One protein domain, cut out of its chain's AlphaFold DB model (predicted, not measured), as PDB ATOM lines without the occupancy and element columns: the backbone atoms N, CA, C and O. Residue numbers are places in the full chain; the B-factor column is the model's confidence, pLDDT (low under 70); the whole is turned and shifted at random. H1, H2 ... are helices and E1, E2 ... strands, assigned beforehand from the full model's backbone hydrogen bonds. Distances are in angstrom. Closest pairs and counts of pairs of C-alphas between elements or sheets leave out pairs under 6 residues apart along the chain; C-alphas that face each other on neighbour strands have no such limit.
ATOM      1  N   ASP A  38     117.353 188.580  58.035       43.31
ATOM      2  CA  ASP A  38     116.334 188.068  58.967       43.31
ATOM      3  C   ASP A  38     114.992 187.770  58.281       43.31
ATOM      4  O   ASP A  38     114.136 187.102  58.865       43.31
ATOM      5  N   SER A  39     114.781 188.252  57.052       44.03
ATOM      6  CA  SER A  39     113.458 188.214  56.415       44.03
ATOM      7  C   SER A  39     113.148 186.932  55.630       44.03
ATOM      8  O   SER A  39     111.976 186.640  55.404       44.03
ATOM      9  N   HIS A  40     114.152 186.123  55.270       53.31
ATOM     10  CA  HIS A  40     113.945 184.868  54.533       53.31
ATOM     11  C   HIS A  40     114.478 183.677  55.338       53.31
ATOM     12  O   HIS A  40     115.640 183.277  55.247       53.31
ATOM     13  N   ARG A  41     113.602 183.098  56.162       64.88
ATOM     14  CA  ARG A  41     113.802 181.748  56.699       64.88
ATOM     15  C   ARG A  41     113.433 180.764  55.595       64.88
ATOM     16  O   ARG A  41     112.327 180.866  55.072       64.88
ATOM     17  N   TYR A  42     114.322 179.829  55.259       71.00
ATOM     18  CA  TYR A  42     113.944 178.740  54.360       71.00
ATOM     19  C   TYR A  42     112.775 177.959  54.948       71.00
ATOM     20  O   TYR A  42     112.791 177.567  56.123       71.00
ATOM     21  N   GLN A  43     111.775 177.730  54.115       78.88
ATOM     22  CA  GLN A  43     110.743 176.741  54.344       78.88
ATOM     23  C   GLN A  43     111.254 175.368  53.921       78.88
ATOM     24  O   GLN A  43     112.240 175.225  53.195       78.88
ATOM     25  N   GLU A  44     110.613 174.327  54.440       80.31
ATOM     26  CA  GLU A  44     110.937 172.962  54.048       80.31
ATOM     27  C   GLU A  44     110.813 172.809  52.527       80.31
ATOM     28  O   GLU A  44     109.825 173.243  51.940       80.31
ATOM     29  N   LYS A  45     111.815 172.175  51.908       83.88
ATOM     30  CA  LYS A  45     111.958 171.991  50.454       83.88
ATOM     31  C   LYS A  45     112.302 173.243  49.646       83.88
ATOM     32  O   LYS A  45     112.417 173.126  48.427       83.88
ATOM     33  N   ASP A  46     112.538 174.393  50.278       83.38
ATOM     34  CA  ASP A  46     113.056 175.551  49.550       83.38
ATOM     35  C   ASP A  46     114.412 175.221  48.900       83.38
ATOM     36  O   ASP A  46     115.245 174.541  49.516       83.38
ATOM     37  N   PRO A  47     114.668 175.704  47.671       80.62
ATOM     38  CA  PRO A  47     115.937 175.480  46.996       80.62
ATOM     39  C   PRO A  47     117.060 176.258  47.690       80.62
ATOM     40  O   PRO A  47     116.964 177.466  47.907       80.62
ATOM     41  N   VAL A  48     118.158 175.566  47.996       80.06
ATOM     42  CA  VAL A  48     119.352 176.139  48.620       80.06
ATOM     43  C   VAL A  48     120.457 176.251  47.566       80.06
ATOM     44  O   VAL A  48     121.049 175.239  47.181       80.06
ATOM     45  N   PRO A  49     120.775 177.461  47.076       76.38
ATOM     46  CA  PRO A  49     121.749 177.621  46.010       76.38
ATOM     47  C   PRO A  49     123.173 177.367  46.515       76.38
ATOM     48  O   PRO A  49     123.692 178.073  47.385       76.38
ATOM     49  N   LEU A  50     123.837 176.384  45.908       77.06
ATOM     50  CA  LEU A  50     125.224 176.051  46.193       77.06
ATOM     51  C   LEU A  50     126.162 176.746  45.199       77.06
ATOM     52  O   LEU A  50     126.083 176.529  43.986       77.06
ATOM     53  N   TRP A  51     127.073 177.564  45.724       78.88
ATOM     54  CA  TRP A  51     128.074 178.278  44.938       78.88
ATOM     55  C   TRP A  51     129.464 177.726  45.245       78.88
ATOM     56  O   TRP A  51     129.817 177.501  46.400       78.88
ATOM     57  N   ALA A  52     130.261 177.520  44.205       77.44
ATOM     58  CA  ALA A  52     131.660 177.147  44.337       77.44
ATOM     59  C   ALA A  52     132.530 178.371  44.064       77.44
ATOM     60  O   ALA A  52     132.299 179.081  43.091       77.44
ATOM     61  N   ALA A  53     133.505 178.641  44.932       77.62
ATOM     62  CA  ALA A  53     134.394 179.788  44.781       77.62
ATOM     63  C   ALA A  53     135.649 179.413  43.970       77.62
ATOM     64  O   ALA A  53     135.630 179.350  42.744       77.62
ATOM     65  N   LYS A  54     136.751 179.151  44.669       76.50
ATOM     66  CA  LYS A  54     138.061 178.857  44.086       76.50
ATOM     67  C   LYS A  54     138.592 177.525  44.590       76.50
ATOM     68  O   LYS A  54     138.263 177.108  45.701       76.50
ATOM     69  N   THR A  55     139.427 176.891  43.782       76.19
ATOM     70  CA  THR A  55     140.156 175.663  44.106       76.19
ATOM     71  C   THR A  55     141.650 175.952  44.107       76.19
ATOM     72  O   THR A  55     142.117 176.843  43.402       76.19
ATOM     73  N   GLY A  56     142.413 175.235  44.919       73.75
ATOM     74  CA  GLY A  56     143.857 175.424  45.040       73.75
ATOM     75  C   GLY A  56     144.488 174.228  45.743       73.75
ATOM     76  O   GLY A  56     143.775 173.502  46.437       73.75
ATOM     77  N   PRO A  57     145.788 173.976  45.559       70.50
ATOM     78  CA  PRO A  57     146.459 172.859  46.204       70.50
ATOM     79  C   PRO A  57     146.582 173.097  47.715       70.50
ATOM     80  O   PRO A  57     146.875 174.205  48.162       70.50
ATOM     81  N   PHE A  58     146.420 172.044  48.525       61.84
ATOM     82  CA  PHE A  58     146.574 172.149  49.985       61.84
ATOM     83  C   PHE A  58     147.980 172.612  50.410       61.84
ATOM     84  O   PHE A  58     148.135 173.326  51.398       61.84
ATOM     85  N   THR A  59     149.006 172.234  49.643       65.81
ATOM     86  CA  THR A  59     150.411 172.582  49.900       65.81
ATOM     87  C   THR A  59     150.731 174.052  49.629       65.81
ATOM     88  O   THR A  59     151.662 174.581  50.230       65.81
ATOM     89  N   ASN A  60     149.968 174.722  48.758       70.00
ATOM     90  CA  ASN A  60     150.169 176.129  48.420       70.00
ATOM     91  C   ASN A  60     148.831 176.894  48.356       70.00
ATOM     92  O   ASN A  60     148.267 177.083  47.279       70.00
ATOM     93  N   PRO A  61     148.345 177.415  49.497       69.12
ATOM     94  CA  PRO A  61     147.077 178.148  49.567       69.12
ATOM     95  C   PRO A  61     147.041 179.470  48.784       69.12
ATOM     96  O   PRO A  61     145.969 180.061  48.640       69.12
ATOM     97  N   SER A  62     148.196 179.977  48.342       71.94
ATOM     98  CA  SER A  62     148.292 181.213  47.550       71.94
ATOM     99  C   SER A  62     147.916 180.983  46.088       71.94
ATOM    100  O   SER A  62     147.508 181.910  45.389       71.94
ATOM    101  N   GLU A  63     148.045 179.743  45.624       75.75
ATOM    102  CA  GLU A  63     147.716 179.341  44.270       75.75
ATOM    103  C   GLU A  63     146.219 179.045  44.176       75.75
ATOM    104  O   GLU A  63     145.678 178.210  44.901       75.75
ATOM    105  N   THR A  64     145.522 179.792  43.318       78.12
ATOM    106  CA  THR A  64     144.061 179.726  43.223       78.12
ATOM    107  C   THR A  64     143.588 179.724  41.777       78.12
ATOM    108  O   THR A  64     144.047 180.517  40.946       78.12
ATOM    109  N   TYR A  65     142.634 178.837  41.509       81.50
ATOM    110  CA  TYR A  65     142.018 178.586  40.216       81.50
ATOM    111  C   TYR A  65     140.497 178.601  40.328       81.50
ATOM    112  O   TYR A  65     139.918 178.432  41.405       81.50
ATOM    113  N   GLU A  66     139.831 178.792  39.193       81.62
ATOM    114  CA  GLU A  66     138.377 178.698  39.131       81.62
ATOM    115  C   GLU A  66     137.940 177.261  39.403       81.62
ATOM    116  O   GLU A  66     138.566 176.323  38.915       81.62
ATOM    117  N   PHE A  67     136.827 177.065  40.108       81.69
ATOM    118  CA  PHE A  67     136.350 175.719  40.430       81.69
ATOM    119  C   PHE A  67     136.173 174.821  39.190       81.69
ATOM    120  O   PHE A  67     136.576 173.662  39.188       81.69
ATOM    121  N   PHE A  68     135.642 175.376  38.094       84.38
ATOM    122  CA  PHE A  68     135.437 174.659  36.827       84.38
ATOM    123  C   PHE A  68     136.651 174.668  35.882       84.38
ATOM    124  O   PHE A  68     136.515 174.298  34.712       84.38
ATOM    125  N   SER A  69     137.828 175.088  36.364       81.56
ATOM    126  CA  SER A  69     139.101 174.838  35.669       81.56
ATOM    127  C   SER A  69     139.430 173.342  35.649       81.56
ATOM    128  O   SER A  69     139.970 172.833  34.660       81.56
ATOM    129  N   LEU A  70     139.019 172.637  36.707       82.06
ATOM    130  CA  LEU A  70     138.997 171.188  36.777       82.06
ATOM    131  C   LEU A  70     137.755 170.626  36.066       82.06
ATOM    132  O   LEU A  70     136.690 171.255  36.078       82.06
ATOM    133  N   PRO A  71     137.854 169.432  35.456       84.31
ATOM    134  CA  PRO A  71     136.802 168.878  34.609       84.31
ATOM    135  C   PRO A  71     135.611 168.264  35.379       84.31
ATOM    136  O   PRO A  71     135.114 167.203  34.999       84.31
ATOM    137  N   TYR A  72     135.106 168.958  36.404       85.38
ATOM    138  CA  TYR A  72     133.879 168.626  37.140       85.38
ATOM    139  C   TYR A  72     132.596 168.785  36.296       85.38
ATOM    140  O   TYR A  72     132.596 169.407  35.228       85.38
ATOM    141  N   CYS A  73     131.479 168.242  36.798       85.44
ATOM    142  CA  CYS A  73     130.148 168.406  36.201       85.44
ATOM    143  C   CYS A  73     129.722 169.881  36.191       85.44
ATOM    144  O   CYS A  73     129.742 170.538  37.231       85.44
ATOM    145  N   LYS A  74     129.273 170.387  35.039       88.62
ATOM    146  CA  LYS A  74     128.699 171.736  34.905       88.62
ATOM    147  C   LYS A  74     127.162 171.670  34.929       88.62
ATOM    148  O   LYS A  74     126.612 170.643  34.536       88.62
ATOM    149  N   PRO A  75     126.464 172.738  35.360       88.50
ATOM    150  CA  PRO A  75     125.005 172.813  35.267       88.50
ATOM    151  C   PRO A  75     124.525 172.741  33.811       88.50
ATOM    152  O   PRO A  75     125.183 173.289  32.924       88.50
ATOM    153  N   ALA A  76     123.365 172.120  33.573       84.94
ATOM    154  CA  ALA A  76     122.770 172.003  32.236       84.94
ATOM    155  C   ALA A  76     122.436 173.372  31.613       84.94
ATOM    156  O   ALA A  76     122.673 173.585  30.428       84.94
ATOM    157  N   ASP A  77     121.994 174.330  32.436       85.44
ATOM    158  CA  ASP A  77     121.657 175.703  32.023       85.44
ATOM    159  C   ASP A  77     122.884 176.623  31.852       85.44
ATOM    160  O   ASP A  77     122.749 177.837  31.681       85.44
ATOM    161  N   GLY A  78     124.095 176.067  31.947       86.44
ATOM    162  CA  GLY A  78     125.345 176.818  31.940       86.44
ATOM    163  C   GLY A  78     125.749 177.369  33.312       86.44
ATOM    164  O   GLY A  78     124.983 177.398  34.276       86.44
ATOM    165  N   VAL A  79     127.012 177.793  33.413       86.38
ATOM    166  CA  VAL A  79     127.578 178.341  34.653       86.38
ATOM    167  C   VAL A  79     127.155 179.800  34.803       86.38
ATOM    168  O   VAL A  79     127.578 180.663  34.034       86.38
ATOM    169  N   LYS A  80     126.341 180.080  35.820       87.25
ATOM    170  CA  LYS A  80     125.995 181.435  36.252       87.25
ATOM    171  C   LYS A  80     127.042 181.916  37.251       87.25
ATOM    172  O   LYS A  80     127.518 181.141  38.079       87.25
ATOM    173  N   TRP A  81     127.388 183.195  37.189       83.88
ATOM    174  CA  TRP A  81     128.361 183.815  38.087       83.88
ATOM    175  C   TRP A  81     127.650 184.747  39.055       83.88
ATOM    176  O   TRP A  81     126.799 185.538  38.650       83.88
ATOM    177  N   LYS A  82     128.000 184.663  40.338       80.25
ATOM    178  CA  LYS A  82     127.463 185.574  41.345       80.25
ATOM    179  C   LYS A  82     128.200 186.908  41.272       80.25
ATOM    180  O   LYS A  82     129.430 186.938  41.252       80.25
ATOM    181  N   THR A  83     127.458 188.010  41.294       78.69
ATOM    182  CA  THR A  83     128.042 189.343  41.475       78.69
ATOM    183  C   THR A  83     128.600 189.458  42.892       78.69
ATOM    184  O   THR A  83     127.879 189.248  43.867       78.69
ATOM    185  N   LEU A  84     129.892 189.757  42.994       78.06
ATOM    186  CA  LEU A  84     130.628 189.855  44.253       78.06
ATOM    187  C   LEU A  84     130.974 191.310  44.567       78.06
ATOM    188  O   LEU A  84     131.098 192.141  43.663       78.06
ATOM    189  N   GLY A  85     131.154 191.606  45.853       77.56
ATOM    190  CA  GLY A  85     131.650 192.906  46.295       77.56
ATOM    191  C   GLY A  85     133.104 193.134  45.874       77.56
ATOM    192  O   GLY A  85     133.857 192.190  45.636       77.56
ATOM    193  N   MET A  86     133.532 194.399  45.828       80.31
ATOM    194  CA  MET A  86     134.887 194.766  45.398       80.31
ATOM    195  C   MET A  86     135.975 194.025  46.190       80.31
ATOM    196  O   MET A  86     136.868 193.436  45.588       80.31
ATOM    197  N   GLY A  87     135.892 193.988  47.522       78.38
ATOM    198  CA  GLY A  87     136.896 193.287  48.320       78.38
ATOM    199  C   GLY A  87     136.844 191.764  48.205       78.38
ATOM    200  O   GLY A  87     137.876 191.120  48.346       78.38
ATOM    201  N   GLU A  88     135.692 191.167  47.884       79.38
ATOM    202  CA  GLU A  88     135.609 189.728  47.584       79.38
ATOM    203  C   GLU A  88     136.294 189.405  46.249       79.38
ATOM    204  O   GLU A  88     136.989 188.397  46.134       79.38
ATOM    205  N   VAL A  89     136.142 190.283  45.253       84.38
ATOM    206  CA  VAL A  89     136.840 190.174  43.967       84.38
ATOM    207  C   VAL A  89     138.354 190.311  44.147       84.38
ATOM    208  O   VAL A  89     139.092 189.572  43.493       84.38
ATOM    209  N   VAL A  90     138.794 191.210  45.040       84.75
ATOM    210  CA  VAL A  90     140.207 191.425  45.406       84.75
ATOM    211  C   VAL A  90     140.789 190.260  46.210       84.75
ATOM    212  O   VAL A  90     141.935 189.892  45.981       84.75
ATOM    213  N   ASP A  91     139.992 189.589  47.046       80.75
ATOM    214  CA  ASP A  91     140.360 188.316  47.696       80.75
ATOM    215  C   ASP A  91     140.375 187.120  46.715       80.75
ATOM    216  O   ASP A  91     140.402 185.956  47.122       80.75
ATOM    217  N   ALA A  92     140.350 187.384  45.403       81.44
ATOM    218  CA  ALA A  92     140.368 186.383  44.341       81.44
ATOM    219  C   ALA A  92     139.168 185.418  44.373       81.44
ATOM    220  O   ALA A  92     139.277 184.279  43.922       81.44
ATOM    221  N   ASN A  93     138.013 185.833  44.912       79.88
ATOM    222  CA  ASN A  93     136.816 184.994  44.887       79.88
ATOM    223  C   ASN A  93     136.085 185.129  43.543       79.88
ATOM    224  O   ASN A  93     135.887 186.226  43.012       79.88
ATOM    225  N   ARG A  94     135.672 183.986  42.989       79.81
ATOM    226  CA  ARG A  94     134.864 183.868  41.768       79.81
ATOM    227  C   ARG A  94     133.783 182.826  42.020       79.81
ATOM    228  O   ARG A  94     134.044 181.640  41.928       79.81
ATOM    229  N   MET A  95     132.592 183.258  42.429       81.50
ATOM    230  CA  MET A  95     131.520 182.327  42.792       81.50
ATOM    231  C   MET A  95     130.750 181.873  41.548       81.50
ATOM    232  O   MET A  95     130.076 182.678  40.904       81.50
ATOM    233  N   ALA A  96     130.841 180.584  41.248       84.75
ATOM    234  CA  ALA A  96     130.195 179.911  40.133       84.75
ATOM    235  C   ALA A  96     129.043 179.019  40.621       84.75
ATOM    236  O   ALA A  96     129.146 178.367  41.665       84.75
ATOM    237  N   SER A  97     127.935 178.994  39.881       85.31
ATOM    238  CA  SER A  97     126.782 178.148  40.197       85.31
ATOM    239  C   SER A  97     127.130 176.678  40.011       85.31
ATOM    240  O   SER A  97     127.745 176.308  39.006       85.31
ATOM    241  N   THR A  98     126.683 175.832  40.928       85.12
ATOM    242  CA  THR A  98     126.965 174.396  40.881       85.12
ATOM    243  C   THR A  98     125.733 173.585  40.452       85.12
ATOM    244  O   THR A  98     124.612 174.072  40.593       85.12
ATOM    245  N   PRO A  99     125.907 172.366  39.903       86.25
ATOM    246  CA  PRO A  99     124.796 171.510  39.466       86.25
ATOM    247  C   PRO A  99     124.087 170.769  40.614       86.25
ATOM    248  O   PRO A  99     123.231 169.926  40.357       86.25
ATOM    249  N   TYR A 100     124.467 171.014  41.870       84.50
ATOM    250  CA  TYR A 100     123.900 170.305  43.013       84.50
ATOM    251  C   TYR A 100     122.534 170.888  43.375       84.50
ATOM    252  O   TYR A 100     122.420 172.065  43.715       84.50
ATOM    253  N   ASP A 101     121.512 170.040  43.338       84.62
ATOM    254  CA  ASP A 101     120.156 170.396  43.734       84.62
ATOM    255  C   ASP A 101     119.958 170.088  45.224       84.62
ATOM    256  O   ASP A 101     119.807 168.932  45.642       84.62
ATOM    257  N   LEU A 102     120.056 171.131  46.043       82.94
ATOM    258  CA  LEU A 102     119.877 171.056  47.487       82.94
ATOM    259  C   LEU A 102     118.504 171.622  47.841       82.94
ATOM    260  O   LEU A 102     118.218 172.782  47.555       82.94
ATOM    261  N   ALA A 103     117.684 170.828  48.523       84.50
ATOM    262  CA  ALA A 103     116.409 171.271  49.070       84.50
ATOM    263  C   ALA A 103     116.498 171.311  50.600       84.50
ATOM    264  O   ALA A 103     116.958 170.353  51.232       84.50
ATOM    265  N   PHE A 104     116.088 172.428  51.203       83.25
ATOM    266  CA  PHE A 104     116.197 172.641  52.642       83.25
ATOM    267  C   PHE A 104     115.424 171.569  53.419       83.25
ATOM    268  O   PHE A 104     114.261 171.300  53.117       83.25
ATOM    269  N   ARG A 105     116.071 170.965  54.429       80.69
ATOM    270  CA  ARG A 105     115.537 169.850  55.247       80.69
ATOM    271  C   ARG A 105     115.146 168.591  54.462       80.69
ATOM    272  O   ARG A 105     114.456 167.730  54.997       80.69
ATOM    273  N   SER A 106     115.608 168.456  53.223       85.94
ATOM    274  CA  SER A 106     115.433 167.239  52.440       85.94
ATOM    275  C   SER A 106     116.761 166.500  52.351       85.94
ATOM    276  O   SER A 106     117.673 166.927  51.638       85.94
ATOM    277  N   ASP A 107     116.863 165.387  53.070       85.62
ATOM    278  CA  ASP A 107     118.017 164.496  52.982       85.62
ATOM    279  C   ASP A 107     118.067 163.828  51.605       85.62
ATOM    280  O   ASP A 107     117.043 163.440  51.038       85.62
ATOM    281  N   ARG A 108     119.279 163.694  51.066       84.88
ATOM    282  CA  ARG A 108     119.551 162.983  49.815       84.88
ATOM    283  C   ARG A 108     120.753 162.077  50.014       84.88
ATOM    284  O   ARG A 108     121.794 162.524  50.484       84.88
ATOM    285  N   ALA A 109     120.627 160.808  49.650       84.31
ATOM    286  CA  ALA A 109     121.737 159.862  49.665       84.31
ATOM    287  C   ALA A 109     122.109 159.510  48.225       84.31
ATOM    288  O   ALA A 109     121.220 159.294  47.405       84.31
ATOM    289  N   ASP A 110     123.411 159.482  47.936       81.50
ATOM    290  CA  ASP A 110     123.974 158.986  46.675       81.50
ATOM    291  C   ASP A 110     123.292 159.509  45.409       81.50
ATOM    292  O   ASP A 110     123.081 158.793  44.433       81.50
ATOM    293  N   THR A 111     122.951 160.796  45.413       84.88
ATOM    294  CA  THR A 111     122.359 161.424  44.238       84.88
ATOM    295  C   THR A 111     123.451 161.663  43.212       84.88
ATOM    296  O   THR A 111     124.445 162.344  43.473       84.88
ATOM    297  N   VAL A 112     123.267 161.082  42.032       85.38
ATOM    298  CA  VAL A 112     124.197 161.204  40.914       85.38
ATOM    299  C   VAL A 112     124.005 162.567  40.263       85.38
ATOM    300  O   VAL A 112     122.909 162.904  39.827       85.38
ATOM    301  N   VAL A 113     125.076 163.352  40.196       85.38
ATOM    302  CA  VAL A 113     125.102 164.656  39.525       85.38
ATOM    303  C   VAL A 113     125.286 164.461  38.030       85.38
ATOM    304  O   VAL A 113     124.511 164.970  37.227       85.38
ATOM    305  N   CYS A 114     126.344 163.742  37.649       87.44
ATOM    306  CA  CYS A 114     126.613 163.405  36.262       87.44
ATOM    307  C   CYS A 114     127.547 162.196  36.150       87.44
ATOM    308  O   CYS A 114     128.364 161.930  37.036       87.44
ATOM    309  N   LYS A 115     127.441 161.489  35.022       88.19
ATOM    310  CA  LYS A 115     128.409 160.477  34.590       88.19
ATOM    311  C   LYS A 115     129.242 161.080  33.473       88.19
ATOM    312  O   LYS A 115     128.684 161.601  32.508       88.19
ATOM    313  N   LYS A 116     130.564 161.035  33.611       85.06
ATOM    314  CA  LYS A 116     131.483 161.638  32.648       85.06
ATOM    315  C   LYS A 116     132.602 160.665  32.309       85.06
ATOM    316  O   LYS A 116     133.345 160.242  33.188       85.06
ATOM    317  N   ALA A 117     132.732 160.342  31.026       87.00
ATOM    318  CA  ALA A 117     133.932 159.706  30.501       87.00
ATOM    319  C   ALA A 117     135.031 160.770  30.423       87.00
ATOM    320  O   ALA A 117     134.867 161.765  29.714       87.00
ATOM    321  N   LEU A 118     136.097 160.607  31.207       85.31
ATOM    322  CA  LEU A 118     137.218 161.541  31.174       85.31
ATOM    323  C   LEU A 118     138.028 161.332  29.893       85.31
ATOM    324  O   LEU A 118     138.134 160.224  29.379       85.31
ATOM    325  N   THR A 119     138.610 162.400  29.367       87.75
ATOM    326  CA  THR A 119     139.622 162.312  28.300       87.75
ATOM    327  C   THR A 119     141.028 162.237  28.898       87.75
ATOM    328  O   THR A 119     141.238 162.674  30.028       87.75
ATOM    329  N   GLU A 120     142.023 161.749  28.152       85.25
ATOM    330  CA  GLU A 120     143.422 161.707  28.628       85.25
ATOM    331  C   GLU A 120     143.930 163.087  29.083       85.25
ATOM    332  O   GLU A 120     144.598 163.200  30.108       85.25
ATOM    333  N   GLN A 121     143.535 164.159  28.388       85.62
ATOM    334  CA  GLN A 121     143.870 165.537  28.771       85.62
ATOM    335  C   GLN A 121     143.212 165.965  30.091       85.62
ATOM    336  O   GLN A 121     143.788 166.729  30.863       85.62
ATOM    337  N   GLU A 122     141.991 165.506  30.365       84.69
ATOM    338  CA  GLU A 122     141.287 165.795  31.617       84.69
ATOM    339  C   GLU A 122     141.855 164.997  32.791       84.69
ATOM    340  O   GLU A 122     141.957 165.530  33.895       84.69
ATOM    341  N   VAL A 123     142.275 163.753  32.544       82.56
ATOM    342  CA  VAL A 123     143.009 162.939  33.520       82.56
ATOM    343  C   VAL A 123     144.351 163.593  33.852       82.56
ATOM    344  O   VAL A 123     144.681 163.720  35.030       82.56
ATOM    345  N   ALA A 124     145.081 164.092  32.848       82.81
ATOM    346  CA  ALA A 124     146.325 164.833  33.057       82.81
ATOM    347  C   ALA A 124     146.109 166.070  33.944       82.81
ATOM    348  O   ALA A 124     146.835 166.256  34.913       82.81
ATOM    349  N   LYS A 125     145.038 166.848  33.723       79.81
ATOM    350  CA  LYS A 125     144.698 167.993  34.593       79.81
ATOM    351  C   LYS A 125     144.451 167.603  36.049       79.81
ATOM    352  O   LYS A 125     144.841 168.345  36.943       79.81
ATOM    353  N   PHE A 126     143.792 166.472  36.302       77.94
ATOM    354  CA  PHE A 126     143.619 165.981  37.671       77.94
ATOM    355  C   PHE A 126     144.938 165.485  38.280       77.94
ATOM    356  O   PHE A 126     145.166 165.692  39.471       77.94
ATOM    357  N   ARG A 127     145.817 164.878  37.472       75.94
ATOM    358  CA  ARG A 127     147.120 164.359  37.909       75.94
ATOM    359  C   ARG A 127     148.136 165.456  38.201       75.94
ATOM    360  O   ARG A 127     148.831 165.357  39.204       75.94
ATOM    361  N   ASP A 128     148.189 166.494  37.373       71.94
ATOM    362  CA  ASP A 128     149.067 167.658  37.555       71.94
ATOM    363  C   ASP A 128     148.638 168.506  38.762       71.94
ATOM    364  O   ASP A 128     149.392 169.330  39.273       71.94
ATOM    365  N   SER A 129     147.410 168.301  39.243       64.81
ATOM    366  CA  SER A 129     146.805 169.024  40.360       64.81
ATOM    367  C   SER A 129     146.230 168.067  41.423       64.81
ATOM    368  O   SER A 129     145.072 168.216  41.827       64.81
ATOM    369  N   PRO A 130     147.010 167.101  41.955       53.88
ATOM    370  CA  PRO A 130     146.483 166.061  42.843       53.88
ATOM    371  C   PRO A 130     146.080 166.644  44.205       53.88
ATOM    372  O   PRO A 130     145.091 166.240  44.815       53.88
ATOM    373  N   ALA A 131     146.789 167.689  44.646       45.25
ATOM    374  CA  ALA A 131     146.479 168.439  45.856       45.25
ATOM    375  C   ALA A 131     145.198 169.287  45.739       45.25
ATOM    376  O   ALA A 131     144.682 169.717  46.764       45.25
ATOM    377  N   LEU A 132     144.690 169.528  44.524       48.22
ATOM    378  CA  LEU A 132     143.452 170.267  44.240       48.22
ATOM    379  C   LEU A 132     142.215 169.354  44.312       48.22
ATOM    380  O   LEU A 132     141.137 169.818  44.666       48.22
ATOM    381  N   VAL A 133     142.379 168.059  44.006       48.47
ATOM    382  CA  VAL A 133     141.312 167.037  44.047       48.47
ATOM    383  C   VAL A 133     140.911 166.702  45.486       48.47
ATOM    384  O   VAL A 133     139.740 166.455  45.764       48.47
ATOM    385  N   VAL A 134     141.881 166.738  46.405       38.78
ATOM    386  CA  VAL A 134     141.687 166.508  47.848       38.78
ATOM    387  C   VAL A 134     141.437 167.817  48.605       38.78
ATOM    388  O   VAL A 134     140.921 167.798  49.724       38.78
ATOM    389  N   ALA A 135     141.772 168.970  48.012       35.00
ATOM    390  CA  ALA A 135     141.551 170.265  48.635       35.00
ATOM    391  C   ALA A 135     140.057 170.535  48.752       35.00
ATOM    392  O   ALA A 135     139.408 170.991  47.810       35.00
ATOM    393  N   ALA A 136     139.562 170.229  49.954       35.94
ATOM    394  CA  ALA A 136     138.393 170.778  50.609       35.94
ATOM    395  C   ALA A 136     137.721 171.817  49.728       35.94
ATOM    396  O   ALA A 136     138.176 172.962  49.638       35.94
ATOM    397  N   CYS A 137     136.645 171.393  49.069       36.97
ATOM    398  CA  CYS A 137     135.716 172.317  48.471       36.97
ATOM    399  C   CYS A 137     135.392 173.320  49.583       36.97
ATOM    400  O   CYS A 137     134.703 172.991  50.551       36.97
ATOM    401  N   ARG A 138     135.963 174.531  49.509       36.91
ATOM    402  CA  ARG A 138     135.454 175.673  50.259       36.91
ATOM    403  C   ARG A 138     134.124 175.961  49.599       36.91
ATOM    404  O   ARG A 138     134.003 176.823  48.732       36.91
ATOM    405  N   VAL A 139     133.149 175.145  49.973       38.81
ATOM    406  CA  VAL A 139     131.754 175.328  49.667       38.81
ATOM    407  C   VAL A 139     131.354 176.554  50.465       38.81
ATOM    408  O   VAL A 139     130.891 176.481  51.599       38.81
ATOM    409  N   ALA A 140     131.618 177.718  49.887       35.19
ATOM    410  CA  ALA A 140     130.970 178.933  50.300       35.19
ATOM    411  C   ALA A 140     129.544 178.829  49.763       35.19
ATOM    412  O   ALA A 140     129.253 179.315  48.671       35.19
ATOM    413  N   VAL A 141     128.641 178.181  50.513       38.84
ATOM    414  CA  VAL A 141     127.219 178.475  50.314       38.84
ATOM    415  C   VAL A 141     127.105 179.980  50.437       38.84
ATOM    416  O   VAL A 141     127.522 180.577  51.433       38.84
ATOM    417  N   ALA A 142     126.651 180.594  49.347       35.72
ATOM    418  CA  ALA A 142     126.447 182.018  49.288       35.72
ATOM    419  C   ALA A 142     125.685 182.446  50.537       35.72
ATOM    420  O   ALA A 142     124.615 181.924  50.831       35.72
ATOM    421  N   LEU A 143     126.254 183.445  51.208       39.94
ATOM    422  CA  LEU A 143     125.756 184.179  52.373       39.94
ATOM    423  C   LEU A 143     124.381 184.858  52.178       39.94
ATOM    424  O   LEU A 143     124.060 185.819  52.866       39.94
ATOM    425  N   SER A 144     123.558 184.383  51.251       37.12
ATOM    426  CA  SER A 144     122.144 184.708  51.151       37.12
ATOM    427  C   SER A 144     121.346 183.513  51.665       37.12
ATOM    428  O   SER A 144     120.933 182.648  50.900       37.12
ATOM    429  N   MET A 145     121.158 183.547  52.986       45.84
ATOM    430  CA  MET A 145     120.119 182.872  53.765       45.84
ATOM    431  C   MET A 145     120.339 181.376  54.050       45.84
ATOM    432  O   MET A 145     120.529 180.572  53.158       45.84
ATOM    433  N   VAL A 146     120.416 181.107  55.364       54.12
ATOM    434  CA  VAL A 146     120.197 179.934  56.246       54.12
ATOM    435  C   VAL A 146     120.638 178.504  55.858       54.12
ATOM    436  O   VAL A 146     119.856 177.566  55.973       54.12
ATOM    437  N   VAL A 147     121.935 178.288  55.613       49.59
ATOM    438  CA  VAL A 147     122.652 177.047  56.009       49.59
ATOM    439  C   VAL A 147     124.043 177.440  56.492       49.59
ATOM    440  O   VAL A 147     124.715 178.216  55.824       49.59
ATOM    441  N   ILE A 148     124.449 176.985  57.681       57.78
ATOM    442  CA  ILE A 148     125.586 177.595  58.410       57.78
ATOM    443  C   ILE A 148     126.570 176.549  58.935       57.78
ATOM    444  O   ILE A 148     127.552 176.881  59.585       57.78
ATOM    445  N   GLU A 149     126.330 175.281  58.624       56.88
ATOM    446  CA  GLU A 149     127.290 174.213  58.845       56.88
ATOM    447  C   GLU A 149     127.197 173.245  57.667       56.88
ATOM    448  O   GLU A 149     126.144 172.680  57.386       56.88
ATOM    449  N   ILE A 150     128.303 173.116  56.945       61.06
ATOM    450  CA  ILE A 150     128.500 172.163  55.859       61.06
ATOM    451  C   ILE A 150     129.742 171.374  56.224       61.06
ATOM    452  O   ILE A 150     130.844 171.928  56.301       61.06
ATOM    453  N   ASN A 151     129.547 170.086  56.474       59.31
ATOM    454  CA  ASN A 151     130.641 169.150  56.624       59.31
ATOM    455  C   ASN A 151     130.824 168.431  55.288       59.31
ATOM    456  O   ASN A 151     129.974 167.635  54.889       59.31
ATOM    457  N   VAL A 152     131.895 168.767  54.573       64.44
ATOM    458  CA  VAL A 152     132.225 168.120  53.302       64.44
ATOM    459  C   VAL A 152     133.101 166.919  53.621       64.44
ATOM    460  O   VAL A 152     134.249 167.075  54.028       64.44
ATOM    461  N   LEU A 153     132.542 165.727  53.452       62.72
ATOM    462  CA  LEU A 153     133.252 164.467  53.620       62.72
ATOM    463  C   LEU A 153     133.413 163.822  52.246       62.72
ATOM    464  O   LEU A 153     132.438 163.653  51.514       62.72
ATOM    465  N   THR A 154     134.644 163.472  51.893       66.50
ATOM    466  CA  THR A 154     134.940 162.638  50.727       66.50
ATOM    467  C   THR A 154     134.927 161.179  51.159       66.50
ATOM    468  O   THR A 154     135.600 160.835  52.130       66.50
ATOM    469  N   ASP A 155     134.184 160.329  50.454       66.88
ATOM    470  CA  ASP A 155     134.165 158.892  50.729       66.88
ATOM    471  C   ASP A 155     135.428 158.225  50.146       66.88
ATOM    472  O   ASP A 155     135.565 158.164  48.919       66.88
ATOM    473  N   PRO A 156     136.356 157.719  50.982       68.19
ATOM    474  CA  PRO A 156     137.571 157.060  50.507       68.19
ATOM    475  C   PRO A 156     137.295 155.742  49.766       68.19
ATOM    476  O   PRO A 156     138.190 155.236  49.096       68.19
ATOM    477  N   ALA A 157     136.084 155.181  49.851       68.19
ATOM    478  CA  ALA A 157     135.706 153.988  49.098       68.19
ATOM    479  C   ALA A 157     135.341 154.286  47.630       68.19
ATOM    480  O   ALA A 157     135.301 153.368  46.813       68.19
ATOM    481  N   ARG A 158     135.085 155.554  47.271       67.75
ATOM    482  CA  ARG A 158     134.686 155.985  45.917       67.75
ATOM    483  C   ARG A 158     135.794 156.767  45.212       67.75
ATOM    484  O   ARG A 158     135.587 157.890  44.755       67.75
ATOM    485  N   VAL A 159     136.981 156.173  45.133       70.62
ATOM    486  CA  VAL A 159     138.140 156.759  44.444       70.62
ATOM    487  C   VAL A 159     138.231 156.200  43.026       70.62
ATOM    488  O   VAL A 159     138.152 154.990  42.823       70.62
ATOM    489  N   ALA A 160     138.397 157.081  42.042       72.25
ATOM    490  CA  ALA A 160     138.724 156.689  40.676       72.25
ATOM    491  C   ALA A 160     140.249 156.631  40.517       72.25
ATOM    492  O   ALA A 160     140.941 157.585  40.877       72.25
ATOM    493  N   ASP A 161     140.764 155.528  39.972       71.44
ATOM    494  CA  ASP A 161     142.185 155.407  39.661       71.44
ATOM    495  C   ASP A 161     142.528 156.244  38.418       71.44
ATOM    496  O   ASP A 161     141.948 156.066  37.347       71.44
ATOM    497  N   ILE A 162     143.454 157.184  38.586       74.56
ATOM    498  CA  ILE A 162     143.955 158.098  37.547       74.56
ATOM    499  C   ILE A 162     145.470 157.931  37.328       74.56
ATOM    500  O   ILE A 162     146.144 158.840  36.824       74.56
ATOM    501  N   SER A 163     146.013 156.771  37.713       76.50
ATOM    502  CA  SER A 163     147.431 156.420  37.591       76.50
ATOM    503  C   SER A 163     147.932 156.427  36.143       76.50
ATOM    504  O   SER A 163     147.179 156.274  35.179       76.50
ATOM    505  N   GLU A 164     149.232 156.660  35.977       70.94
ATOM    506  CA  GLU A 164     149.883 156.718  34.667       70.94
ATOM    507  C   GLU A 164     149.861 155.352  33.967       70.94
ATOM    508  O   GLU A 164     150.275 154.349  34.540       70.94
ATOM    509  N   GLY A 165     149.330 155.310  32.739       71.50
ATOM    510  CA  GLY A 165     149.156 154.080  31.957       71.50
ATOM    511  C   GLY A 165     147.791 153.390  32.095       71.50
ATOM    512  O   GLY A 165     147.524 152.451  31.346       71.50
ATOM    513  N   ALA A 166     146.908 153.851  32.989       76.00
ATOM    514  CA  ALA A 166     145.530 153.364  33.057       76.00
ATOM    515  C   ALA A 166     144.651 154.016  31.964       76.00
ATOM    516  O   ALA A 166     144.820 155.207  31.678       76.00
ATOM    517  N   PRO A 167     143.698 153.280  31.354       79.00
ATOM    518  CA  PRO A 167     142.735 153.876  30.435       79.00
ATOM    519  C   PRO A 167     141.878 154.915  31.173       79.00
ATOM    520  O   PRO A 167     141.572 154.725  32.354       79.00
ATOM    521  N   PRO A 168     141.465 156.005  30.504       80.00
ATOM    522  CA  PRO A 168     140.715 157.062  31.159       80.00
ATOM    523  C   PRO A 168     139.394 156.518  31.740       80.00
ATOM    524  O   PRO A 168     138.583 155.950  30.998       80.00
ATOM    525  N   PRO A 169     139.153 156.671  33.056       81.56
ATOM    526  CA  PRO A 169     137.979 156.094  33.688       81.56
ATOM    527  C   PRO A 169     136.714 156.891  33.351       81.56
ATOM    528  O   PRO A 169     136.731 158.112  33.160       81.56
ATOM    529  N   THR A 170     135.576 156.197  33.344       83.62
ATOM    530  CA  THR A 170     134.267 156.856  33.421       83.62
ATOM    531  C   THR A 170     133.943 157.096  34.886       83.62
ATOM    532  O   THR A 170     133.772 156.146  35.646       83.62
ATOM    533  N   VAL A 171     133.886 158.367  35.284       83.31
ATOM    534  CA  VAL A 171     133.671 158.779  36.674       83.31
ATOM    535  C   VAL A 171     132.220 159.198  36.871       83.31
ATOM    536  O   VAL A 171     131.653 159.971  36.094       83.31
ATOM    537  N   GLU A 172     131.618 158.681  37.936       83.81
ATOM    538  CA  GLU A 172     130.282 159.046  38.387       83.81
ATOM    539  C   GLU A 172     130.396 159.999  39.575       83.81
ATOM    540  O   GLU A 172     130.821 159.616  40.664       83.81
ATOM    541  N   PHE A 173     130.040 161.264  39.359       84.00
ATOM    542  CA  PHE A 173     130.052 162.260  40.421       84.00
ATOM    543  C   PHE A 173     128.731 162.187  41.181       84.00
ATOM    544  O   PHE A 173     127.671 162.449  40.612       84.00
ATOM    545  N   SER A 174     128.794 161.868  42.471       82.56
ATOM    546  CA  SER A 174     127.633 161.782  43.360       82.56
ATOM    547  C   SER A 174     127.786 162.692  44.574       82.56
ATOM    548  O   SER A 174     128.906 162.990  44.988       82.56
ATOM    549  N   TYR A 175     126.671 163.080  45.182       83.75
ATOM    550  CA  TYR A 175     126.654 163.791  46.456       83.75
ATOM    551  C   TYR A 175     125.628 163.194  47.416       83.75
ATOM    552  O   TYR A 175     124.624 162.604  47.011       83.75
ATOM    553  N   SER A 176     125.887 163.382  48.704       80.38
ATOM    554  CA  SER A 176     124.951 163.093  49.778       80.38
ATOM    555  C   SER A 176     124.804 164.323  50.668       80.38
ATOM    556  O   SER A 176     125.738 165.099  50.869       80.38
ATOM    557  N   VAL A 177     123.590 164.531  51.159       83.00
ATOM    558  CA  VAL A 177     123.206 165.661  51.998       83.00
ATOM    559  C   VAL A 177     122.433 165.100  53.168       83.00
ATOM    560  O   VAL A 177     121.431 164.405  52.984       83.00
ATOM    561  N   ARG A 178     122.896 165.423  54.371       81.75
ATOM    562  CA  ARG A 178     122.195 165.124  55.612       81.75
ATOM    563  C   ARG A 178     121.996 166.418  56.378       81.75
ATOM    564  O   ARG A 178     122.969 167.090  56.719       81.75
ATOM    565  N   TRP A 179     120.746 166.754  56.652       80.81
ATOM    566  CA  TRP A 179     120.374 167.926  57.422       80.81
ATOM    567  C   TRP A 179     120.310 167.573  58.900       80.81
ATOM    568  O   TRP A 179     119.518 166.736  59.325       80.81
ATOM    569  N   THR A 180     121.127 168.241  59.709       80.50
ATOM    570  CA  THR A 180     121.115 168.076  61.164       80.50
ATOM    571  C   THR A 180     120.634 169.359  61.846       80.50
ATOM    572  O   THR A 180     121.023 170.465  61.453       80.50
ATOM    573  N   PRO A 181     119.761 169.263  62.866       79.62
ATOM    574  CA  PRO A 181     119.368 170.428  63.643       79.62
ATOM    575  C   PRO A 181     120.552 170.917  64.487       79.62
ATOM    576  O   PRO A 181     121.277 170.122  65.080       79.62
ATOM    577  N   THR A 182     120.726 172.236  64.570       76.38
ATOM    578  CA  THR A 182     121.770 172.871  65.387       76.38
ATOM    579  C   THR A 182     121.154 173.821  66.409       76.38
ATOM    580  O   THR A 182     120.231 174.579  66.097       76.38
ATOM    581  N   THR A 183     121.668 173.773  67.637       79.00
ATOM    582  CA  THR A 183     121.241 174.607  68.773       79.00
ATOM    583  C   THR A 183     122.005 175.929  68.860       79.00
ATOM    584  O   THR A 183     121.619 176.810  69.624       79.00
ATOM    585  N   VAL A 184     123.069 176.099  68.068       72.69
ATOM    586  CA  VAL A 184     123.904 177.307  68.067       72.69
ATOM    587  C   VAL A 184     123.137 178.473  67.432       72.69
ATOM    588  O   VAL A 184     122.474 178.306  66.399       72.69
ATOM    589  N   ALA A 185     123.218 179.665  68.027       71.81
ATOM    590  CA  ALA A 185     122.584 180.872  67.499       71.81
ATOM    591  C   ALA A 185     123.223 181.297  66.165       71.81
ATOM    592  O   ALA A 185     124.423 181.139  65.975       71.81
ATOM    593  N   PHE A 186     122.431 181.853  65.238       65.75
ATOM    594  CA  PHE A 186     122.880 182.214  63.880       65.75
ATOM    595  C   PHE A 186     124.203 182.999  63.867       65.75
ATOM    596  O   PHE A 186     125.098 182.662  63.097       65.75
ATOM    597  N   GLY A 187     124.327 184.007  64.740       63.59
ATOM    598  CA  GLY A 187     125.505 184.876  64.820       63.59
ATOM    599  C   GLY A 187     126.794 184.154  65.220       63.59
ATOM    600  O   GLY A 187     127.864 184.566  64.785       63.59
ATOM    601  N   ASP A 188     126.688 183.049  65.958       65.12
ATOM    602  CA  ASP A 188     127.837 182.336  66.528       65.12
ATOM    603  C   ASP A 188     128.251 181.117  65.695       65.12
ATOM    604  O   ASP A 188     129.310 180.530  65.908       65.12
ATOM    605  N   ARG A 189     127.440 180.711  64.710       67.81
ATOM    606  CA  ARG A 189     127.713 179.503  63.913       67.81
ATOM    607  C   ARG A 189     128.968 179.623  63.045       67.81
ATOM    608  O   ARG A 189     129.633 178.617  62.808       67.81
ATOM    609  N   LEU A 190     129.334 180.835  62.617       60.59
ATOM    610  CA  LEU A 190     130.558 181.060  61.837       60.59
ATOM    611  C   LEU A 190     131.834 180.869  62.680       60.59
ATOM    612  O   LEU A 190     132.879 180.515  62.133       60.59
ATOM    613  N   GLN A 191     131.734 180.978  64.010       60.50
ATOM    614  CA  GLN A 191     132.862 180.856  64.935       60.50
ATOM    615  C   GLN A 191     133.577 179.499  64.833       60.50
ATOM    616  O   GLN A 191     134.776 179.399  65.080       60.50
ATOM    617  N   ARG A 192     132.875 178.430  64.431       56.78
ATOM    618  CA  ARG A 192     133.481 177.105  64.223       56.78
ATOM    619  C   ARG A 192     134.496 177.105  63.079       56.78
ATOM    620  O   ARG A 192     135.549 176.491  63.213       56.78
ATOM    621  N   TYR A 193     134.203 177.814  61.990       54.44
ATOM    622  CA  TYR A 193     135.113 177.964  60.851       54.44
ATOM    623  C   TYR A 193     136.261 178.937  61.147       54.44
ATOM    624  O   TYR A 193     137.331 178.821  60.559       54.44
ATOM    625  N   GLU A 194     136.074 179.840  62.110       51.09
ATOM    626  CA  GLU A 194     137.137 180.692  62.660       51.09
ATOM    627  C   GLU A 194     138.089 179.898  63.574       51.09
ATOM    628  O   GLU A 194     139.285 180.179  63.629       51.09
ATOM    629  N   ARG A 195     137.572 178.869  64.264       43.84
ATOM    630  CA  ARG A 195     138.311 178.008  65.208       43.84
ATOM    631  C   ARG A 195     139.068 176.843  64.585       43.84
ATOM    632  O   ARG A 195     139.699 176.102  65.335       43.84
ATOM    633  N   PHE A 196     139.041 176.690  63.263       45.16
ATOM    634  CA  PHE A 196     139.995 175.854  62.536       45.16
ATOM    635  C   PHE A 196     141.113 176.742  61.966       45.16
ATOM    636  O   PHE A 196     141.157 176.986  60.756       45.16
ATOM    637  N   PRO A 197     142.073 177.221  62.786       44.97
ATOM    638  CA  PRO A 197     143.400 177.396  62.240       44.97
ATOM    639  C   PRO A 197     143.795 176.014  61.721       44.97
ATOM    640  O   PRO A 197     143.627 175.013  62.415       44.97
TER     641      PRO A 197
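What this domain is: This is residues 38 to 197 of the 416 residues of the protein "Transmembrane 9 superfamily member" of Raphidocelis subcapitata (UniProt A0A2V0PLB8). With little regular structure, this is a body of long loops edged by a two-stranded ribbon, E1 and E2; residues 86 to 91, of which 86 to 90 belong to H1, stick out. The printed part has 160 residues, with four named helices and two named strands in the order H1 E1 H2 H3 E2 H4, class mixed; 39 residues are in named elements. It is compact, radius of gyration of the C-alphas 16.9 A, spanning 54 by 35 by 32 A.

Where its parts are: Find C-alpha 108 at (119.551, 162.983, 49.815); E1, residues 108 to 117, runs 24.3 A. E2, residues 170 to 177, runs 23.3 A to C-alpha 177 at (123.206, 165.661, 51.998). H2 is residues 120 to 127, H3 130 to 133, H1 86 to 90, H4 191 to 194.

How they stand to each other: E1 and E2 are antiparallel, at 160 degrees; N 113 and O 173, 2.8 A, are within hydrogen-bond range. H2 and H3 are close but not clearly touching; their closest C-alphas, Phe 126 and Val 133, are 6.9 A apart. H1 and E2 are apart, as are H4 and E1. Every O i to N i+4 pair is within range in H1 and H2; H3 and H4 are too short for one.

The domain as a whole: C-alphas 39 and 165, the farthest apart, are 55.1 A apart. The printed part has no cut. Links H1 to E1, H3 to E2 and E2 to H4 are long. Low-confidence residues include 129 to 158.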